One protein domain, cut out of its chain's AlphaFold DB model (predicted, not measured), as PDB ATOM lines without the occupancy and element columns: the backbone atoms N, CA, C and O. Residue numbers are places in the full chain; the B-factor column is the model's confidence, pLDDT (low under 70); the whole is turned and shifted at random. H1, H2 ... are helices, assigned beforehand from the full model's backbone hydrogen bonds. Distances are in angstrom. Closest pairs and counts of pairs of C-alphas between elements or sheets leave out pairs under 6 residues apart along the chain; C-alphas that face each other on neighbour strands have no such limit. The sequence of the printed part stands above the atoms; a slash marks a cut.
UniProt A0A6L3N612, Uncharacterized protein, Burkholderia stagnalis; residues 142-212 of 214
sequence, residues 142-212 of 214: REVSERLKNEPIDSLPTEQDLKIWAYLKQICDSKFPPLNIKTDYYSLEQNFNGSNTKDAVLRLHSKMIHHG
ATOM      1  N   ARG A 142     245.056 263.400 164.556       83.00
ATOM      2  CA  ARG A 142     246.262 263.517 163.726       83.00
ATOM      3  C   ARG A 142     246.301 264.838 162.953       83.00
ATOM      4  O   ARG A 142     247.337 265.482 162.924       83.00
ATOM      5  N   GLU A 143     245.180 265.238 162.360       87.75
ATOM      6  CA  GLU A 143     245.072 266.480 161.579       87.75
ATOM      7  C   GLU A 143     245.177 267.707 162.496       87.75
ATOM      8  O   GLU A 143     245.877 268.662 162.177       87.75
ATOM      9  N   VAL A 144     244.566 267.639 163.683       86.38
ATOM     10  CA  VAL A 144     244.674 268.682 164.716       86.38
ATOM     11  C   VAL A 144     246.111 268.826 165.227       86.38
ATOM     12  O   VAL A 144     246.604 269.944 165.334       86.38
ATOM     13  N   SER A 145     246.794 267.716 165.527       87.12
ATOM     14  CA  SER A 145     248.197 267.731 165.972       87.12
ATOM     15  C   SER A 145     249.112 268.333 164.905       87.12
ATOM     16  O   SER A 145     249.879 269.240 165.215       87.12
ATOM     17  N   GLU A 146     248.981 267.914 163.642       88.88
ATOM     18  CA  GLU A 146     249.767 268.486 162.542       88.88
ATOM     19  C   GLU A 146     249.476 269.979 162.339       88.88
ATOM     20  O   GLU A 146     250.409 270.761 162.170       88.88
ATOM     21  N   ARG A 147     248.213 270.418 162.422       92.19
ATOM     22  CA  ARG A 147     247.869 271.848 162.351       92.19
ATOM     23  C   ARG A 147     248.539 272.639 163.476       92.19
ATOM     24  O   ARG A 147     249.296 273.565 163.205       92.19
ATOM     25  N   LEU A 148     248.329 272.230 164.729       89.44
ATOM     26  CA  LEU A 148     248.879 272.905 165.911       89.44
ATOM     27  C   LEU A 148     250.411 272.855 165.988       89.44
ATOM     28  O   LEU A 148     251.024 273.645 166.700       89.44
ATOM     29  N   LYS A 149     251.048 271.907 165.301       88.12
ATOM     30  CA  LYS A 149     252.507 271.823 165.194       88.12
ATOM     31  C   LYS A 149     253.082 272.858 164.230       88.12
ATOM     32  O   LYS A 149     254.209 273.299 164.440       88.12
ATOM     33  N   ASN A 150     252.327 273.210 163.193       89.31
ATOM     34  CA  ASN A 150     252.754 274.130 162.142       89.31
ATOM     35  C   ASN A 150     252.247 275.567 162.359       89.31
ATOM     36  O   ASN A 150     252.749 276.490 161.721       89.31
ATOM     37  N   GLU A 151     251.279 275.775 163.254       86.94
ATOM     38  CA  GLU A 151     250.803 277.102 163.646       86.94
ATOM     39  C   GLU A 151     251.686 277.741 164.739       86.94
ATOM     40  O   GLU A 151     252.090 277.061 165.688       86.94
ATOM     41  N   PRO A 152     251.946 279.060 164.665       86.06
ATOM     42  CA  PRO A 152     252.524 279.817 165.772       86.06
ATOM     43  C   PRO A 152     251.636 279.763 167.021       86.06
ATOM     44  O   PRO A 152     250.407 279.799 166.927       86.06
ATOM     45  N   ILE A 153     252.248 279.701 168.205       81.38
ATOM     46  CA  ILE A 153     251.519 279.584 169.481       81.38
ATOM     47  C   ILE A 153     250.717 280.842 169.851       81.38
ATOM     48  O   ILE A 153     249.745 280.750 170.591       81.38
ATOM     49  N   ASP A 154     251.124 281.994 169.329       83.44
ATOM     50  CA  ASP A 154     250.504 283.311 169.478       83.44
ATOM     51  C   ASP A 154     249.394 283.578 168.446       83.44
ATOM     52  O   ASP A 154     248.740 284.623 168.475       83.44
ATOM     53  N   SER A 155     249.163 282.632 167.528       89.19
ATOM     54  CA  SER A 155     248.040 282.711 166.599       89.19
ATOM     55  C   SER A 155     246.708 282.630 167.343       89.19
ATOM     56  O   SER A 155     246.531 281.814 168.247       89.19
ATOM     57  N   LEU A 156     245.738 283.448 166.925       89.50
ATOM     58  CA  LEU A 156     244.418 283.474 167.552       89.50
ATOM     59  C   LEU A 156     243.778 282.067 167.580       89.50
ATOM     60  O   LEU A 156     243.877 281.323 166.594       89.50
ATOM     61  N   PRO A 157     243.101 281.687 168.682       90.31
ATOM     62  CA  PRO A 157     242.361 280.434 168.743       90.31
ATOM     63  C   PRO A 157     241.267 280.388 167.677       90.31
ATOM     64  O   PRO A 157     240.471 281.315 167.534       90.31
ATOM     65  N   THR A 158     241.228 279.290 166.931       90.38
ATOM     66  CA  THR A 158     240.187 279.025 165.933       90.38
ATOM     67  C   THR A 158     238.898 278.532 166.599       90.38
ATOM     68  O   THR A 158     238.912 278.059 167.736       90.38
ATOM     69  N   GLU A 159     237.772 278.547 165.881       87.25
ATOM     70  CA  GLU A 159     236.525 277.935 166.378       87.25
ATOM     71  C   GLU A 159     236.705 276.446 166.719       87.25
ATOM     72  O   GLU A 159     236.149 275.947 167.701       87.25
ATOM     73  N   GLN A 160     237.541 275.740 165.950       85.88
ATOM     74  CA  GLN A 160     237.881 274.347 166.223       85.88
ATOM     75  C   GLN A 160     238.682 274.206 167.529       85.88
ATOM     76  O   GLN A 160     238.411 273.288 168.300       85.88
ATOM     77  N   ASP A 161     239.615 275.123 167.814       87.25
ATOM     78  CA  ASP A 161     240.380 275.152 169.071       87.25
ATOM     79  C   ASP A 161     239.450 275.297 170.282       87.25
ATOM     80  O   ASP A 161     239.555 274.534 171.245       87.25
ATOM     81  N   LEU A 162     238.482 276.216 170.201       86.56
ATOM     82  CA  LEU A 162     237.493 276.451 171.257       86.56
ATOM     83  C   LEU A 162     236.584 275.235 171.480       86.56
ATOM     84  O   LEU A 162     236.327 274.853 172.624       86.56
ATOM     85  N   LYS A 163     236.138 274.586 170.397       84.69
ATOM     86  CA  LYS A 163     235.304 273.375 170.460       84.69
ATOM     87  C   LYS A 163     236.055 272.205 171.099       84.69
ATOM     88  O   LYS A 163     235.495 271.500 171.940       84.69
ATOM     89  N   ILE A 164     237.330 272.019 170.745       87.75
ATOM     90  CA  ILE A 164     238.182 270.993 171.361       87.75
ATOM     91  C   ILE A 164     238.416 271.332 172.836       87.75
ATOM     92  O   ILE A 164     238.271 270.456 173.683       87.75
ATOM     93  N   TRP A 165     238.707 272.589 173.173       86.00
ATOM     94  CA  TRP A 165     238.920 273.025 174.556       86.00
ATOM     95  C   TRP A 165     237.703 272.753 175.451       86.00
ATOM     96  O   TRP A 165     237.840 272.183 176.534       86.00
ATOM     97  N   ALA A 166     236.498 273.073 174.976       83.56
ATOM     98  CA  ALA A 166     235.258 272.771 175.685       83.56
ATOM     99  C   ALA A 166     235.035 271.257 175.864       83.56
ATOM    100  O   ALA A 166     234.611 270.814 176.931       83.56
ATOM    101  N   TYR A 167     235.384 270.445 174.861       83.75
ATOM    102  CA  TYR A 167     235.334 268.985 174.973       83.75
ATOM    103  C   TYR A 167     236.301 268.440 176.033       83.75
ATOM    104  O   TYR A 167     235.940 267.543 176.797       83.75
ATOM    105  N   LEU A 168     237.514 268.996 176.122       81.38
ATOM    106  CA  LEU A 168     238.483 268.623 177.154       81.38
ATOM    107  C   LEU A 168     237.945 268.925 178.558       81.38
ATOM    108  O   LEU A 168     237.996 268.049 179.423       81.38
ATOM    109  N   LYS A 169     237.354 270.112 178.754       76.38
ATOM    110  CA  LYS A 169     236.670 270.486 180.002       76.38
ATOM    111  C   LYS A 169     235.568 269.505 180.372       76.38
ATOM    112  O   LYS A 169     235.581 268.962 181.470       76.38
ATOM    113  N   GLN A 170     234.696 269.182 179.419       76.50
ATOM    114  CA  GLN A 170     233.608 268.229 179.625       76.50
ATOM    115  C   GLN A 170     234.114 266.847 180.079       76.50
ATOM    116  O   GLN A 170     233.504 266.217 180.944       76.50
ATOM    117  N   ILE A 171     235.229 266.355 179.520       74.25
ATOM    118  CA  ILE A 171     235.834 265.088 179.962       74.25
ATOM    119  C   ILE A 171     236.353 265.201 181.395       74.25
ATOM    120  O   ILE A 171     236.095 264.300 182.196       74.25
ATOM    121  N   CYS A 172     237.079 266.272 181.715       68.56
ATOM    122  CA  CYS A 172     237.628 266.496 183.050       68.56
ATOM    123  C   CYS A 172     236.527 266.587 184.109       68.56
ATOM    124  O   CYS A 172     236.575 265.835 185.083       68.56
ATOM    125  N   ASP A 173     235.498 267.395 183.857       65.94
ATOM    126  CA  ASP A 173     234.350 267.573 184.749       65.94
ATOM    127  C   ASP A 173     233.588 266.260 184.970       65.94
ATOM    128  O   ASP A 173     233.109 265.983 186.068       65.94
ATOM    129  N   SER A 174     233.508 265.407 183.941       64.88
ATOM    130  CA  SER A 174     232.822 264.112 184.035       64.88
ATOM    131  C   SER A 174     233.574 263.055 184.850       64.88
ATOM    132  O   SER A 174     232.953 262.099 185.315       64.88
ATOM    133  N   LYS A 175     234.899 263.190 185.005       57.88
ATOM    134  CA  LYS A 175     235.750 262.171 185.637       57.88
ATOM    135  C   LYS A 175     236.271 262.570 187.016       57.88
ATOM    136  O   LYS A 175     236.501 261.676 187.824       57.88
ATOM    137  N   PHE A 176     236.431 263.866 187.298       52.69
ATOM    138  CA  PHE A 176     236.913 264.367 188.590       52.69
ATOM    139  C   PHE A 176     236.355 265.768 188.905       52.69
ATOM    140  O   PHE A 176     236.787 266.747 188.297       52.69
ATOM    141  N   PRO A 177     235.460 265.913 189.896       54.78
ATOM    142  CA  PRO A 177     235.114 267.219 190.444       54.78
ATOM    143  C   PRO A 177     236.001 267.561 191.662       54.78
ATOM    144  O   PRO A 177     236.039 266.757 192.600       54.78
ATOM    145  N   PRO A 178     236.664 268.739 191.730       54.19
ATOM    146  CA  PRO A 178     236.861 269.779 190.715       54.19
ATOM    147  C   PRO A 178     238.306 269.762 190.181       54.19
ATOM    148  O   PRO A 178     239.233 270.160 190.886       54.19
ATOM    149  N   LEU A 179     238.509 269.305 188.945       56.78
ATOM    150  CA  LEU A 179     239.826 269.330 188.308       56.78
ATOM    151  C   LEU A 179     240.069 270.707 187.679       56.78
ATOM    152  O   LEU A 179     239.360 271.113 186.760       56.78
ATOM    153  N   ASN A 180     241.069 271.434 188.165       60.88
ATOM    154  CA  ASN A 180     241.444 272.715 187.581       60.88
ATOM    155  C   ASN A 180     242.439 272.448 186.450       60.88
ATOM    156  O   ASN A 180     243.605 272.158 186.695       60.88
ATOM    157  N   ILE A 181     241.995 272.550 185.199       57.53
ATOM    158  CA  ILE A 181     242.809 272.205 184.019       57.53
ATOM    159  C   ILE A 181     244.100 273.034 183.929       57.53
ATOM    160  O   ILE A 181     245.100 272.537 183.415       57.53
ATOM    161  N   LYS A 182     244.122 274.235 184.521       56.69
ATOM    162  CA  LYS A 182     245.306 275.100 184.628       56.69
ATOM    163  C   LYS A 182     246.408 274.493 185.500       56.69
ATOM    164  O   LYS A 182     247.588 274.698 185.227       56.69
ATOM    165  N   THR A 183     246.039 273.777 186.564       51.56
ATOM    166  CA  THR A 183     246.979 273.211 187.552       51.56
ATOM    167  C   THR A 183     247.138 271.698 187.421       51.56
ATOM    168  O   THR A 183     248.207 271.161 187.708       51.56
ATOM    169  N   ASP A 184     246.118 271.014 186.907       59.94
ATOM    170  CA  ASP A 184     245.994 269.554 186.880       59.94
ATOM    171  C   ASP A 184     246.279 268.974 185.486       59.94
ATOM    172  O   ASP A 184     245.734 267.949 185.069       59.94
ATOM    173  N   TYR A 185     247.201 269.620 184.771       57.75
ATOM    174  CA  TYR A 185     247.713 269.248 183.450       57.75
ATOM    175  C   TYR A 185     248.046 267.751 183.311       57.75
ATOM    176  O   TYR A 185     247.742 267.117 182.300       57.75
ATOM    177  N   TYR A 186     248.641 267.148 184.342       55.19
ATOM    178  CA  TYR A 186     248.998 265.727 184.317       55.19
ATOM    179  C   TYR A 186     247.777 264.803 184.367       55.19
ATOM    180  O   TYR A 186     247.803 263.721 183.783       55.19
ATOM    181  N   SER A 187     246.707 265.224 185.036       58.44
ATOM    182  CA  SER A 187     245.446 264.485 185.096       58.44
ATOM    183  C   SER A 187     244.658 264.631 183.789       58.44
ATOM    184  O   SER A 187     243.993 263.689 183.362       58.44
ATOM    185  N   LEU A 188     244.794 265.771 183.097       60.22
ATOM    186  CA  LEU A 188     244.319 265.950 181.723       60.22
ATOM    187  C   LEU A 188     245.034 264.973 180.776       60.22
ATOM    188  O   LEU A 188     244.371 264.202 180.091       60.22
ATOM    189  N   GLU A 189     246.371 264.929 180.781       63.97
ATOM    190  CA  GLU A 189     247.157 264.045 179.900       63.97
ATOM    191  C   GLU A 189     246.820 262.555 180.099       63.97
ATOM    192  O   GLU A 189     246.750 261.795 179.133       63.97
ATOM    193  N   GLN A 190     246.559 262.127 181.340       64.62
ATOM    194  CA  GLN A 190     246.175 260.744 181.656       64.62
ATOM    195  C   GLN A 190     244.831 260.319 181.053       64.62
ATOM    196  O   GLN A 190     244.596 259.127 180.854       64.62
ATOM    197  N   ASN A 191     243.956 261.271 180.728       62.97
ATOM    198  CA  ASN A 191     242.686 260.974 180.074       62.97
ATOM    199  C   ASN A 191     242.826 260.671 178.577       62.97
ATOM    200  O   ASN A 191     241.888 260.138 177.981       62.97
ATOM    201  N   PHE A 192     243.986 260.956 177.980       71.56
ATOM    202  CA  PHE A 192     244.224 260.825 176.548       71.56
ATOM    203  C   PHE A 192     245.452 259.947 176.286       71.56
ATOM    204  O   PHE A 192     246.585 260.394 176.384       71.56
ATOM    205  N   ASN A 193     245.249 258.679 175.915       63.06
ATOM    206  CA  ASN A 193     246.350 257.712 175.775       63.06
ATOM    207  C   ASN A 193     246.957 257.601 174.359       63.06
ATOM    208  O   ASN A 193     247.908 256.848 174.163       63.06
ATOM    209  N   GLY A 194     246.464 258.356 173.371       72.00
ATOM    210  CA  GLY A 194     247.006 258.351 172.004       72.00
ATOM    211  C   GLY A 194     248.113 259.387 171.798       72.00
ATOM    212  O   GLY A 194     247.930 260.537 172.176       72.00
ATOM    213  N   SER A 195     249.226 259.024 171.146       71.75
ATOM    214  CA  SER A 195     250.360 259.943 170.897       71.75
ATOM    215  C   SER A 195     249.935 261.248 170.203       71.75
ATOM    216  O   SER A 195     250.281 262.322 170.684       71.75
ATOM    217  N   ASN A 196     249.116 261.161 169.149       74.75
ATOM    218  CA  ASN A 196     248.601 262.341 168.439       74.75
ATOM    219  C   ASN A 196     247.619 263.156 169.293       74.75
ATOM    220  O   ASN A 196     247.605 264.379 169.229       74.75
ATOM    221  N   THR A 197     246.791 262.484 170.098       78.00
ATOM    222  CA  THR A 197     245.836 263.153 170.989       78.00
ATOM    223  C   THR A 197     246.566 263.895 172.098       78.00
ATOM    224  O   THR A 197     246.239 265.042 172.366       78.00
ATOM    225  N   LYS A 198     247.591 263.278 172.697       79.38
ATOM    226  CA  LYS A 198     248.445 263.923 173.693       79.38
ATOM    227  C   LYS A 198     249.103 265.161 173.114       79.38
ATOM    228  O   LYS A 198     248.883 266.240 173.641       79.38
ATOM    229  N   ASP A 199     249.842 265.025 172.013       80.81
ATOM    230  CA  ASP A 199     250.542 266.157 171.395       80.81
ATOM    231  C   ASP A 199     249.576 267.300 171.029       80.81
ATOM    232  O   ASP A 199     249.837 268.452 171.376       80.81
ATOM    233  N   ALA A 200     248.412 266.984 170.444       85.12
ATOM    234  CA  ALA A 200     247.366 267.970 170.171       85.12
ATOM    235  C   ALA A 200     246.873 268.677 171.445       85.12
ATOM    236  O   ALA A 200     246.771 269.901 171.466       85.12
ATOM    237  N   VAL A 201     246.601 267.927 172.516       84.75
ATOM    238  CA  VAL A 201     246.137 268.470 173.801       84.75
ATOM    239  C   VAL A 201     247.188 269.380 174.435       84.75
ATOM    240  O   VAL A 201     246.834 270.453 174.917       84.75
ATOM    241  N   LEU A 202     248.472 269.010 174.396       83.00
ATOM    242  CA  LEU A 202     249.545 269.818 174.987       83.00
ATOM    243  C   LEU A 202     249.712 271.159 174.268       83.00
ATOM    244  O   LEU A 202     249.831 272.213 174.902       83.00
ATOM    245  N   ARG A 203     249.708 271.121 172.934       87.44
ATOM    246  CA  ARG A 203     249.836 272.322 172.102       87.44
ATOM    247  C   ARG A 203     248.621 273.221 172.247       87.44
ATOM    248  O   ARG A 203     248.783 274.420 172.457       87.44
ATOM    249  N   LEU A 204     247.423 272.634 172.212       88.19
ATOM    250  CA  LEU A 204     246.182 273.368 172.404       88.19
ATOM    251  C   LEU A 204     246.143 274.016 173.788       88.19
ATOM    252  O   LEU A 204     245.882 275.204 173.879       88.19
ATOM    253  N   HIS A 205     246.489 273.285 174.849       86.75
ATOM    254  CA  HIS A 205     246.583 273.840 176.198       86.75
ATOM    255  C   HIS A 205     247.520 275.051 176.244       86.75
ATOM    256  O   HIS A 205     247.152 276.109 176.742       86.75
ATOM    257  N   SER A 206     248.715 274.929 175.668       85.38
ATOM    258  CA  SER A 206     249.700 276.015 175.670       85.38
ATOM    259  C   SER A 206     249.199 277.252 174.906       85.38
ATOM    260  O   SER A 206     249.357 278.370 175.394       85.38
ATOM    261  N   LYS A 207     248.530 277.049 173.761       88.81
ATOM    262  CA  LYS A 207     247.869 278.106 172.976       88.81
ATOM    263  C   LYS A 207     246.740 278.777 173.772       88.81
ATOM    264  O   LYS A 207     246.692 279.996 173.882       88.81
ATOM    265  N   MET A 208     245.863 277.992 174.396       85.94
ATOM    266  CA  MET A 208     244.717 278.501 175.159       85.94
ATOM    267  C   MET A 208     245.150 279.314 176.388       85.94
ATOM    268  O   MET A 208     244.627 280.406 176.613       85.94
ATOM    269  N   ILE A 209     246.165 278.849 177.124       82.88
ATOM    270  CA  ILE A 209     246.738 279.584 178.261       82.88
ATOM    271  C   ILE A 209     247.396 280.892 177.808       82.88
ATOM    272  O   ILE A 209     247.219 281.916 178.467       82.88
ATOM    273  N   HIS A 210     248.115 280.889 176.678       85.38
ATOM    274  CA  HIS A 210     248.727 282.101 176.124       85.38
ATOM    275  C   HIS A 210     247.689 283.206 175.853       85.38
ATOM    276  O   HIS A 210     247.961 284.378 176.097       85.38
ATOM    277  N   HIS A 211     246.477 282.828 175.436       85.19
ATOM    278  CA  HIS A 211     245.362 283.749 175.195       85.19
ATOM    279  C   HIS A 211     244.440 283.975 176.408       85.19
ATOM    280  O   HIS A 211     243.396 284.610 176.264       85.19
ATOM    281  N   GLY A 212     244.808 283.495 177.600       80.25
ATOM    282  CA  GLY A 212     244.081 283.774 178.844       80.25
ATOM    283  C   GLY A 212     242.815 282.944 179.066       80.25
ATOM    284  O   GLY A 212     241.973 283.337 179.872       80.25
TER     285      GLY A 212
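This is residues 142 to 212 of the 214 residues of an uncharacterized protein of Burkholderia stagnalis (UniProt A0A6L3N612). Two long helices, H2 and H4, stand nearly at right angles, H2 meeting the later part of H4 with its early residues 161 to 165. H4 lies between the other two helices: H1 packs on it on one side, and the short H3 folds back beside it on the other. The printed part has 71 residues with four named helices, in the order H1, H2, H3, H4, and no named strand; its class is all helix. It is compact, with a radius of gyration of the C-alphas of 11.6 A, and its C-alphas span 33 by 26 by 18 A along the three main axes.

The longest helix, H2, residues 159 to 175, touches H4, residues 195 to 210, with residues 161 to 165 alone, and H4 touches it with residues 204 to 208 alone. Their closest C-alphas, those of Asp 161 and Leu 204, are 6.9 A apart, and the two helices are about perpendicular at 74 degrees. H4 is the hub, touching three other helices. H1, residues 142 to 150, touches H4 with 13 pairs of C-alphas within 8 A, the closest being those of Ser 145 and Ala 200, 4.3 A apart. H1 and H4 run the same way at a steep tilt of 45 degrees. H3, residues 185 to 190, and H4 form a helical hairpin and run opposite ways at a shallow tilt of 18 degrees. They only just touch, with 3 pairs of C-alphas within 8 A, through residues 198 to 202 of H4 alone; the closest C-alphas, those of Glu 189 and Lys 198, are 6.3 A apart. H2 and H3 are close but not clearly touching, with the closest C-alphas, those of Cys 172 and Leu 188, 6.8 A apart, and are about perpendicular at 76 degrees. H1 is apart from H2 and from H3. In H1, H2, H3 and H4, every O i to N i+4 pair is within hydrogen-bond range.

H2 runs from Glu 159 to Lys 175 and is 24.9 A long from first to last C-alpha, beginning with C-alpha 159 at (236.525, 277.935, 166.378). H4 runs from Ser 195 to His 210 over 22.8 A, and C-alpha 210 is at (248.727, 282.101, 176.124). H1 runs from Arg 142, with its C-alpha at (246.262, 263.517, 163.726), to Asn 150, over 12.5 A. H3 runs from Tyr 185 to Gln 190 over 8.8 A.

The two C-alphas farthest apart, those of Asn 150 and Pro 177, are 34.1 A apart. The printed part has no cut. The link from H3 to H4 is tight, and those from H1 to H2 and from H2 to H3 are short. The mean pLDDT of the printed part is 76.9; residues 172 to 191 and residue 193 are under 70.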